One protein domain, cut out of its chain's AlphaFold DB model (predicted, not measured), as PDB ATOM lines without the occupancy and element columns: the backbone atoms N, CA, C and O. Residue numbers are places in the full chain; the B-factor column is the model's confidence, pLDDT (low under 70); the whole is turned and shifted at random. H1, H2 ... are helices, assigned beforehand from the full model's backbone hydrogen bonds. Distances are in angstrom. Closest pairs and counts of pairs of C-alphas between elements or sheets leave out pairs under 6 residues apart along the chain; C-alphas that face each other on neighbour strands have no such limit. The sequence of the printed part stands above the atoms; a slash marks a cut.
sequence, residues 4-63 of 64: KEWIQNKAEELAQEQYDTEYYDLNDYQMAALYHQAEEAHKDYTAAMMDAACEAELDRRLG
ATOM      1  N   LYS A   4      -2.737  11.799  12.772       93.44
ATOM      2  CA  LYS A   4      -1.991  11.278  13.926       93.44
ATOM      3  C   LYS A   4      -2.104  12.175  15.156       93.44
ATOM      4  O   LYS A   4      -2.195  11.667  16.266       93.44
ATOM      5  N   GLU A   5      -2.104  13.488  14.949       95.69
ATOM      6  CA  GLU A   5      -2.248  14.484  16.013       95.69
ATOM      7  C   GLU A   5      -3.648  14.424  16.638       95.69
ATOM      8  O   GLU A   5      -3.772  14.424  17.859       95.69
ATOM      9  N   TRP A   6      -4.701  14.282  15.823       95.56
ATOM     10  CA  TRP A   6      -6.065  14.115  16.328       95.56
ATOM     11  C   TRP A   6      -6.209  12.849  17.174       95.56
ATOM     12  O   TRP A   6      -6.759  12.900  18.271       95.56
ATOM     13  N   ILE A   7      -5.683  11.721  16.679       97.25
ATOM     14  CA  ILE A   7      -5.750  10.435  17.382       97.25
ATOM     15  C   ILE A   7      -5.009  10.510  18.714       97.25
ATOM     16  O   ILE A   7      -5.545  10.073  19.729       97.25
ATOM     17  N   GLN A   8      -3.812  11.102  18.725       96.75
ATOM     18  CA  GLN A   8      -3.028  11.255  19.946       96.75
ATOM     19  C   GLN A   8      -3.753  12.127  20.978       96.75
ATOM     20  O   GLN A   8      -3.912  11.701  22.118       96.75
ATOM     21  N   ASN A   9      -4.271  13.289  20.568       97.12
ATOM     22  CA  ASN A   9      -5.039  14.162  21.459       97.12
ATOM     23  C   ASN A   9      -6.269  13.438  22.019       97.12
ATOM     24  O   ASN A   9      -6.560  13.534  23.209       97.12
ATOM     25  N   LYS A  10      -6.975  12.662  21.183       97.81
ATOM     26  CA  LYS A  10      -8.148  11.923  21.646       97.81
ATOM     27  C   LYS A  10      -7.780  10.787  22.602       97.81
ATOM     28  O   LYS A  10      -8.496  10.561  23.571       97.81
ATOM     29  N   ALA A  11      -6.668  10.092  22.373       97.50
ATOM     30  CA  ALA A  11      -6.176   9.070  23.294       97.50
ATOM     31  C   ALA A  11      -5.770   9.668  24.656       97.50
ATOM     32  O   ALA A  11      -6.041   9.060  25.689       97.50
ATOM     33  N   GLU A  12      -5.190  10.873  24.666       97.94
ATOM     34  CA  GLU A  12      -4.874  11.630  25.886       97.94
ATOM     35  C   GLU A  12      -6.128  12.059  26.654       97.94
ATOM     36  O   GLU A  12      -6.204  11.850  27.864       97.94
ATOM     37  N   GLU A  13      -7.154  12.559  25.961       97.94
ATOM     38  CA  GLU A  13      -8.459  12.842  26.573       97.94
ATOM     39  C   GLU A  13      -9.068  11.584  27.208       97.94
ATOM     40  O   GLU A  13      -9.510  11.617  28.354       97.94
ATOM     41  N   LEU A  14      -9.055  10.453  26.492       97.94
ATOM     42  CA  LEU A  14      -9.609   9.196  27.000       97.94
ATOM     43  C   LEU A  14      -8.822   8.654  28.202       97.94
ATOM     44  O   LEU A  14      -9.420   8.034  29.080       97.94
ATOM     45  N   ALA A  15      -7.507   8.886  28.264       97.94
ATOM     46  CA  ALA A  15      -6.691   8.509  29.417       97.94
ATOM     47  C   ALA A  15      -7.137   9.270  30.672       97.94
ATOM     48  O   ALA A  15      -7.370   8.653  31.717       97.94
ATOM     49  N   GLN A  16      -7.370  10.577  30.533       97.88
ATOM     50  CA  GLN A  16      -7.898  11.392  31.620       97.88
ATOM     51  C   GLN A  16      -9.325  10.971  32.003       97.88
ATOM     52  O   GLN A  16      -9.628  10.833  33.184       97.88
ATOM     53  N   GLU A  17     -10.204  10.729  31.027       97.44
ATOM     54  CA  GLU A  17     -11.609  10.373  31.270       97.44
ATOM     55  C   GLU A  17     -11.784   8.995  31.929       97.44
ATOM     56  O   GLU A  17     -12.659   8.824  32.780       97.44
ATOM     57  N   GLN A  18     -10.988   7.997  31.529       97.38
ATOM     58  CA  GLN A  18     -11.170   6.606  31.964       97.38
ATOM     59  C   GLN A  18     -10.312   6.225  33.170       97.38
ATOM     60  O   GLN A  18     -10.719   5.371  33.962       97.38
ATOM     61  N   TYR A  19      -9.127   6.822  33.296       95.75
ATOM     62  CA  TYR A  19      -8.124   6.416  34.279       95.75
ATOM     63  C   TYR A  19      -7.659   7.556  35.195       95.75
ATOM     64  O   TYR A  19      -6.905   7.280  36.125       95.75
ATOM     65  N   ASP A  20      -8.114   8.797  34.969       97.19
ATOM     66  CA  ASP A  20      -7.703   9.997  35.718       97.19
ATOM     67  C   ASP A  20      -6.171  10.177  35.757       97.19
ATOM     68  O   ASP A  20      -5.579  10.538  36.773       97.19
ATOM     69  N   THR A  21      -5.507   9.858  34.642       96.88
ATOM     70  CA  THR A  21      -4.044   9.869  34.518       96.88
ATOM     71  C   THR A  21      -3.606  10.260  33.108       96.88
ATOM     72  O   THR A  21      -4.412  10.250  32.173       96.88
ATOM     73  N   GLU A  22      -2.326  10.599  32.945       96.94
ATOM     74  CA  GLU A  22      -1.758  10.942  31.644       96.94
ATOM     75  C   GLU A  22      -1.576   9.688  30.775       96.94
ATOM     76  O   GLU A  22      -1.234   8.609  31.255       96.94
ATOM     77  N   TYR A  23      -1.756   9.828  29.459       95.50
ATOM     78  CA  TYR A  23      -1.649   8.705  28.518       95.50
ATOM     79  C   TYR A  23      -0.307   7.967  28.597       95.50
ATOM     80  O   TYR A  23      -0.271   6.745  28.487       95.50
ATOM     81  N   TYR A  24       0.793   8.695  28.806       95.81
ATOM     82  CA  TYR A  24       2.138   8.118  28.867       95.81
ATOM     83  C   TYR A  24       2.466   7.433  30.203       95.81
ATOM     84  O   TYR A  24       3.484   6.747  30.283       95.81
ATOM     85  N   ASP A  25       1.610   7.578  31.219       97.50
ATOM     86  CA  ASP A  25       1.736   6.877  32.504       97.50
ATOM     87  C   ASP A  25       1.034   5.507  32.498       97.50
ATOM     88  O   ASP A  25       1.204   4.694  33.413       97.50
ATOM     89  N   LEU A  26       0.241   5.229  31.460       96.25
ATOM     90  CA  LEU A  26      -0.452   3.962  31.280       96.25
ATOM     91  C   LEU A  26       0.507   2.851  30.838       96.25
ATOM     92  O   LEU A  26       1.563   3.086  30.256       96.25
ATOM     93  N   ASN A  27       0.113   1.598  31.074       97.75
ATOM     94  CA  ASN A  27       0.846   0.475  30.492       97.75
ATOM     95  C   ASN A  27       0.549   0.326  28.990       97.75
ATOM     96  O   ASN A  27      -0.494   0.763  28.501       97.75
ATOM     97  N   ASP A  28       1.425  -0.389  28.281       97.56
ATOM     98  CA  ASP A  28       1.337  -0.585  26.828       97.56
ATOM     99  C   ASP A  28      -0.031  -1.101  26.345       97.56
ATOM    100  O   ASP A  28      -0.509  -0.700  25.283       97.56
ATOM    101  N   TYR A  29      -0.691  -1.976  27.116       97.31
ATOM    102  CA  TYR A  29      -2.009  -2.509  26.753       97.31
ATOM    103  C   TYR A  29      -3.099  -1.441  26.838       97.31
ATOM    104  O   TYR A  29      -3.949  -1.361  25.952       97.31
ATOM    105  N   GLN A  30      -3.083  -0.631  27.894       97.75
ATOM    106  CA  GLN A  30      -4.026   0.471  28.066       97.75
ATOM    107  C   GLN A  30      -3.802   1.544  27.000       97.75
ATOM    108  O   GLN A  30      -4.761   1.961  26.356       97.75
ATOM    109  N   MET A  31      -2.546   1.919  26.745       97.69
ATOM    110  CA  MET A  31      -2.195   2.864  25.682       97.69
ATOM    111  C   MET A  31      -2.717   2.390  24.321       97.69
ATOM    112  O   MET A  31      -3.430   3.123  23.639       97.69
ATOM    113  N   ALA A  32      -2.441   1.135  23.950       97.44
ATOM    114  CA  ALA A  32      -2.908   0.566  22.687       97.44
ATOM    115  C   ALA A  32      -4.444   0.520  22.587       97.44
ATOM    116  O   ALA A  32      -4.998   0.804  21.523       97.44
ATOM    117  N   ALA A  33      -5.138   0.193  23.682       98.06
ATOM    118  CA  ALA A  33      -6.598   0.171  23.716       98.06
ATOM    119  C   ALA A  33      -7.200   1.570  23.509       98.06
ATOM    120  O   ALA A  33      -8.120   1.725  22.705       98.06
ATOM    121  N   LEU A  34      -6.657   2.588  24.182       97.88
ATOM    122  CA  LEU A  34      -7.104   3.972  24.025       97.88
ATOM    123  C   LEU A  34      -6.792   4.526  22.635       97.88
ATOM    124  O   LEU A  34      -7.630   5.211  22.052       97.88
ATOM    125  N   TYR A  35      -5.631   4.185  22.071       97.31
ATOM    126  CA  TYR A  35      -5.275   4.568  20.706       97.31
ATOM    127  C   TYR A  35      -6.256   3.978  19.687       97.31
ATOM    128  O   TYR A  35      -6.785   4.698  18.845       97.31
ATOM    129  N   HIS A  36      -6.585   2.688  19.811       97.75
ATOM    130  CA  HIS A  36      -7.592   2.047  18.965       97.75
ATOM    131  C   HIS A  36      -8.982   2.681  19.144       97.75
ATOM    132  O   HIS A  36      -9.708   2.891  18.176       97.75
ATOM    133  N   GLN A  37      -9.372   3.019  20.375       97.88
ATOM    134  CA  GLN A  37     -10.642   3.700  20.628       97.88
ATOM    135  C   GLN A  37     -10.683   5.098  19.991       97.88
ATOM    136  O   GLN A  37     -11.710   5.488  19.436       97.88
ATOM    137  N   ALA A  38      -9.571   5.833  20.024       97.88
ATOM    138  CA  ALA A  38      -9.429   7.087  19.301       97.88
ATOM    139  C   ALA A  38      -9.540   6.876  17.777       97.88
ATOM    140  O   ALA A  38     -10.226   7.644  17.108       97.88
ATOM    141  N   GLU A  39      -8.958   5.813  17.213       97.31
ATOM    142  CA  GLU A  39      -9.118   5.484  15.786       97.31
ATOM    143  C   GLU A  39     -10.574   5.241  15.388       97.31
ATOM    144  O   GLU A  39     -11.018   5.775  14.368       97.31
ATOM    145  N   GLU A  40     -11.331   4.495  16.189       97.50
ATOM    146  CA  GLU A  40     -12.763   4.291  15.950       97.50
ATOM    147  C   GLU A  40     -13.542   5.611  16.049       97.50
ATOM    148  O   GLU A  40     -14.317   5.936  15.151       97.50
ATOM    149  N   ALA A  41     -13.256   6.441  17.056       96.38
ATOM    150  CA  ALA A  41     -13.897   7.749  17.195       96.38
ATOM    151  C   ALA A  41     -13.625   8.673  15.992       96.38
ATOM    152  O   ALA A  41     -14.504   9.429  15.574       96.38
ATOM    153  N   HIS A  42     -12.430   8.608  15.395       95.69
ATOM    154  CA  HIS A  42     -12.121   9.368  14.182       95.69
ATOM    155  C   HIS A  42     -12.926   8.870  12.973       95.69
ATOM    156  O   HIS A  42     -13.358   9.669  12.136       95.69
ATOM    157  N   LYS A  43     -13.133   7.553  12.849       94.69
ATOM    158  CA  LYS A  43     -13.966   6.979  11.780       94.69
ATOM    159  C   LYS A  43     -15.404   7.472  11.898       94.69
ATOM    160  O   LYS A  43     -15.945   7.963  10.913       94.69
ATOM    161  N   ASP A  44     -15.970   7.447  13.100       95.38
ATOM    162  CA  ASP A  44     -17.324   7.952  13.348       95.38
ATOM    163  C   ASP A  44     -17.431   9.455  13.058       95.38
ATOM    164  O   ASP A  44     -18.357   9.901  12.380       95.38
ATOM    165  N   TYR A  45     -16.443  10.240  13.499       92.31
ATOM    166  CA  TYR A  45     -16.379  11.675  13.220       92.31
ATOM    167  C   TYR A  45     -16.341  11.971  11.714       92.31
ATOM    168  O   TYR A  45     -17.088  12.815  11.217       92.31
ATOM    169  N   THR A  46     -15.489  11.262  10.970       92.56
ATOM    170  CA  THR A  46     -15.373  11.451   9.517       92.56
ATOM    171  C   THR A  46     -16.613  10.986   8.762       92.56
ATOM    172  O   THR A  46     -17.021  11.671   7.824       92.56
ATOM    173  N   ALA A  47     -17.254   9.895   9.188       94.69
ATOM    174  CA  ALA A  47     -18.533   9.456   8.640       94.69
ATOM    175  C   ALA A  47     -19.622  10.524   8.845       94.69
ATOM    176  O   ALA A  47     -20.243  10.952   7.876       94.69
ATOM    177  N   ALA A  48     -19.763  11.051  10.065       94.88
ATOM    178  CA  ALA A  48     -20.731  12.103  10.370       94.88
ATOM    179  C   ALA A  48     -20.489  13.387   9.554       94.88
ATOM    180  O   ALA A  48     -21.434  14.028   9.093       94.88
ATOM    181  N   MET A  49     -19.224  13.762   9.333       93.81
ATOM    182  CA  MET A  49     -18.887  14.892   8.461       93.81
ATOM    183  C   MET A  49     -19.284  14.652   7.002       93.81
ATOM    184  O   MET A  49     -19.744  15.581   6.337       93.81
ATOM    185  N   MET A  50     -19.082  13.436   6.489       93.88
ATOM    186  CA  MET A  50     -19.480  13.078   5.127       93.88
ATOM    187  C   MET A  50     -20.999  13.097   4.970       93.88
ATOM    188  O   MET A  50     -21.488  13.661   3.992       93.88
ATOM    189  N   ASP A  51     -21.729  12.551   5.940       94.69
ATOM    190  CA  ASP A  51     -23.192  12.557   5.940       94.69
ATOM    191  C   ASP A  51     -23.731  13.993   5.944       94.69
ATOM    192  O   ASP A  51     -24.511  14.359   5.065       94.69
ATOM    193  N   ALA A  52     -23.216  14.854   6.828       93.25
ATOM    194  CA  ALA A  52     -23.606  16.264   6.880       93.25
ATOM    195  C   ALA A  52     -23.284  17.020   5.576       93.25
ATOM    196  O   ALA A  52     -24.059  17.868   5.130       93.25
ATOM    197  N   ALA A  53     -22.151  16.720   4.933       93.06
ATOM    198  CA  ALA A  53     -21.802  17.317   3.645       93.06
ATOM    199  C   ALA A  53     -22.735  16.846   2.515       93.06
ATOM    200  O   ALA A  53     -23.109  17.642   1.650       93.06
ATOM    201  N   CYS A  54     -23.126  15.570   2.524       91.62
ATOM    202  CA  CYS A  54     -24.100  15.016   1.589       91.62
ATOM    203  C   CYS A  54     -25.482  15.655   1.766       91.62
ATOM    204  O   CYS A  54     -26.092  16.048   0.771       91.62
ATOM    205  N   GLU A  55     -25.954  15.795   3.004       93.56
ATOM    206  CA  GLU A  55     -27.220  16.465   3.327       93.56
ATOM    207  C   GLU A  55     -27.212  17.925   2.862       93.56
ATOM    208  O   GLU A  55     -28.103  18.337   2.121       93.56
ATOM    209  N   ALA A  56     -26.153  18.679   3.169       91.75
ATOM    210  CA  ALA A  56     -26.029  20.072   2.738       91.75
ATOM    211  C   ALA A  56     -26.035  20.230   1.204       91.75
ATOM    212  O   ALA A  56     -26.602  21.184   0.668       91.75
ATOM    213  N   GLU A  57     -25.414  19.302   0.468       90.75
ATOM    214  CA  GLU A  57     -25.443  19.320  -0.998       90.75
ATOM    215  C   GLU A  57     -26.818  18.922  -1.554       90.75
ATOM    216  O   GLU A  57     -27.237  19.463  -2.583       90.75
ATOM    217  N   LEU A  58     -27.533  18.003  -0.896       90.50
ATOM    218  CA  LEU A  58     -28.911  17.658  -1.246       90.50
ATOM    219  C   LEU A  58     -29.836  18.861  -1.050       90.50
ATOM    220  O   LEU A  58     -30.541  19.214  -1.994       90.50
ATOM    221  N   ASP A  59     -29.762  19.540   0.095       91.94
ATOM    222  CA  ASP A  59     -30.531  20.758   0.369       91.94
ATOM    223  C   ASP A  59     -30.231  21.839  -0.673       91.94
ATOM    224  O   ASP A  59     -31.142  22.386  -1.299       91.94
ATOM    225  N   ARG A  60     -28.949  22.062  -0.993       90.62
ATOM    226  CA  ARG A  60     -28.542  23.022  -2.031       90.62
ATOM    227  C   ARG A  60     -29.117  22.689  -3.412       90.62
ATOM    228  O   ARG A  60     -29.433  23.599  -4.180       90.62
ATOM    229  N   ARG A  61     -29.203  21.404  -3.774       87.19
ATOM    230  CA  ARG A  61     -29.741  20.956  -5.073       87.19
ATOM    231  C   ARG A  61     -31.262  20.972  -5.127       87.19
ATOM    232  O   ARG A  61     -31.810  21.179  -6.207       87.19
ATOM    233  N   LEU A  62     -31.915  20.707  -4.002       88.44
ATOM    234  CA  LEU A  62     -33.364  20.549  -3.909       88.44
ATOM    235  C   LEU A  62     -34.076  21.833  -3.458       88.44
ATOM    236  O   LEU A  62     -35.289  21.927  -3.630       88.44
ATOM    237  N   GLY A  63     -33.337  22.835  -2.971       73.44
ATOM    238  CA  GLY A  63     -33.875  24.130  -2.552       73.44
ATOM    239  C   GLY A  63     -34.756  24.059  -1.303       73.44
ATOM    240  O   GLY A  63     -35.690  24.857  -1.203       73.44
TER     241      GLY A  63
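This is residues 4 to 63 of the 64 residues of an uncharacterized protein of marine sediment metagenome (UniProt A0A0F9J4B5). One long straight helix, H2, makes the length of the model, and a shorter helix, H1, crosses its first half steeply, joined to it by a short loop at one end. Beyond the crossing, residues 43 to 63 stick out as a free arm. The printed part has 60 residues with two named helices, H1 then H2, and no named strand; the class is all helix. It is extended, with a radius of gyration of the C-alphas of 16.3 A and spans of 53 by 17 by 16 A.

H2, residues 28 to 62, measures 50.9 A from first to last C-alpha, from (1.337, -0.585, 26.828) to (-33.364, 20.549, -3.909). H1, residues 4 to 19, measures 21.8 A and begins at C-alpha 4, (-1.991, 11.278, 13.926).

H2 touches H1 with residues 31 to 42 alone. The closest C-alphas, those of Leu 34 and Ala 11, are 5.2 A apart. The helices run opposite ways at a steep tilt of 61 degrees. In H1 and H2 every O i to N i+4 pair is within hydrogen-bond range.

The two C-alphas farthest apart, those of Asn 27 and Gly 63, are 53.5 A apart. The body without residues 43 to 63 spans 22 by 16 by 15 A. The link from H1 to H2, 8 residues, is short. The printed part has no cut, and no printed residue is under 70 in pLDDT.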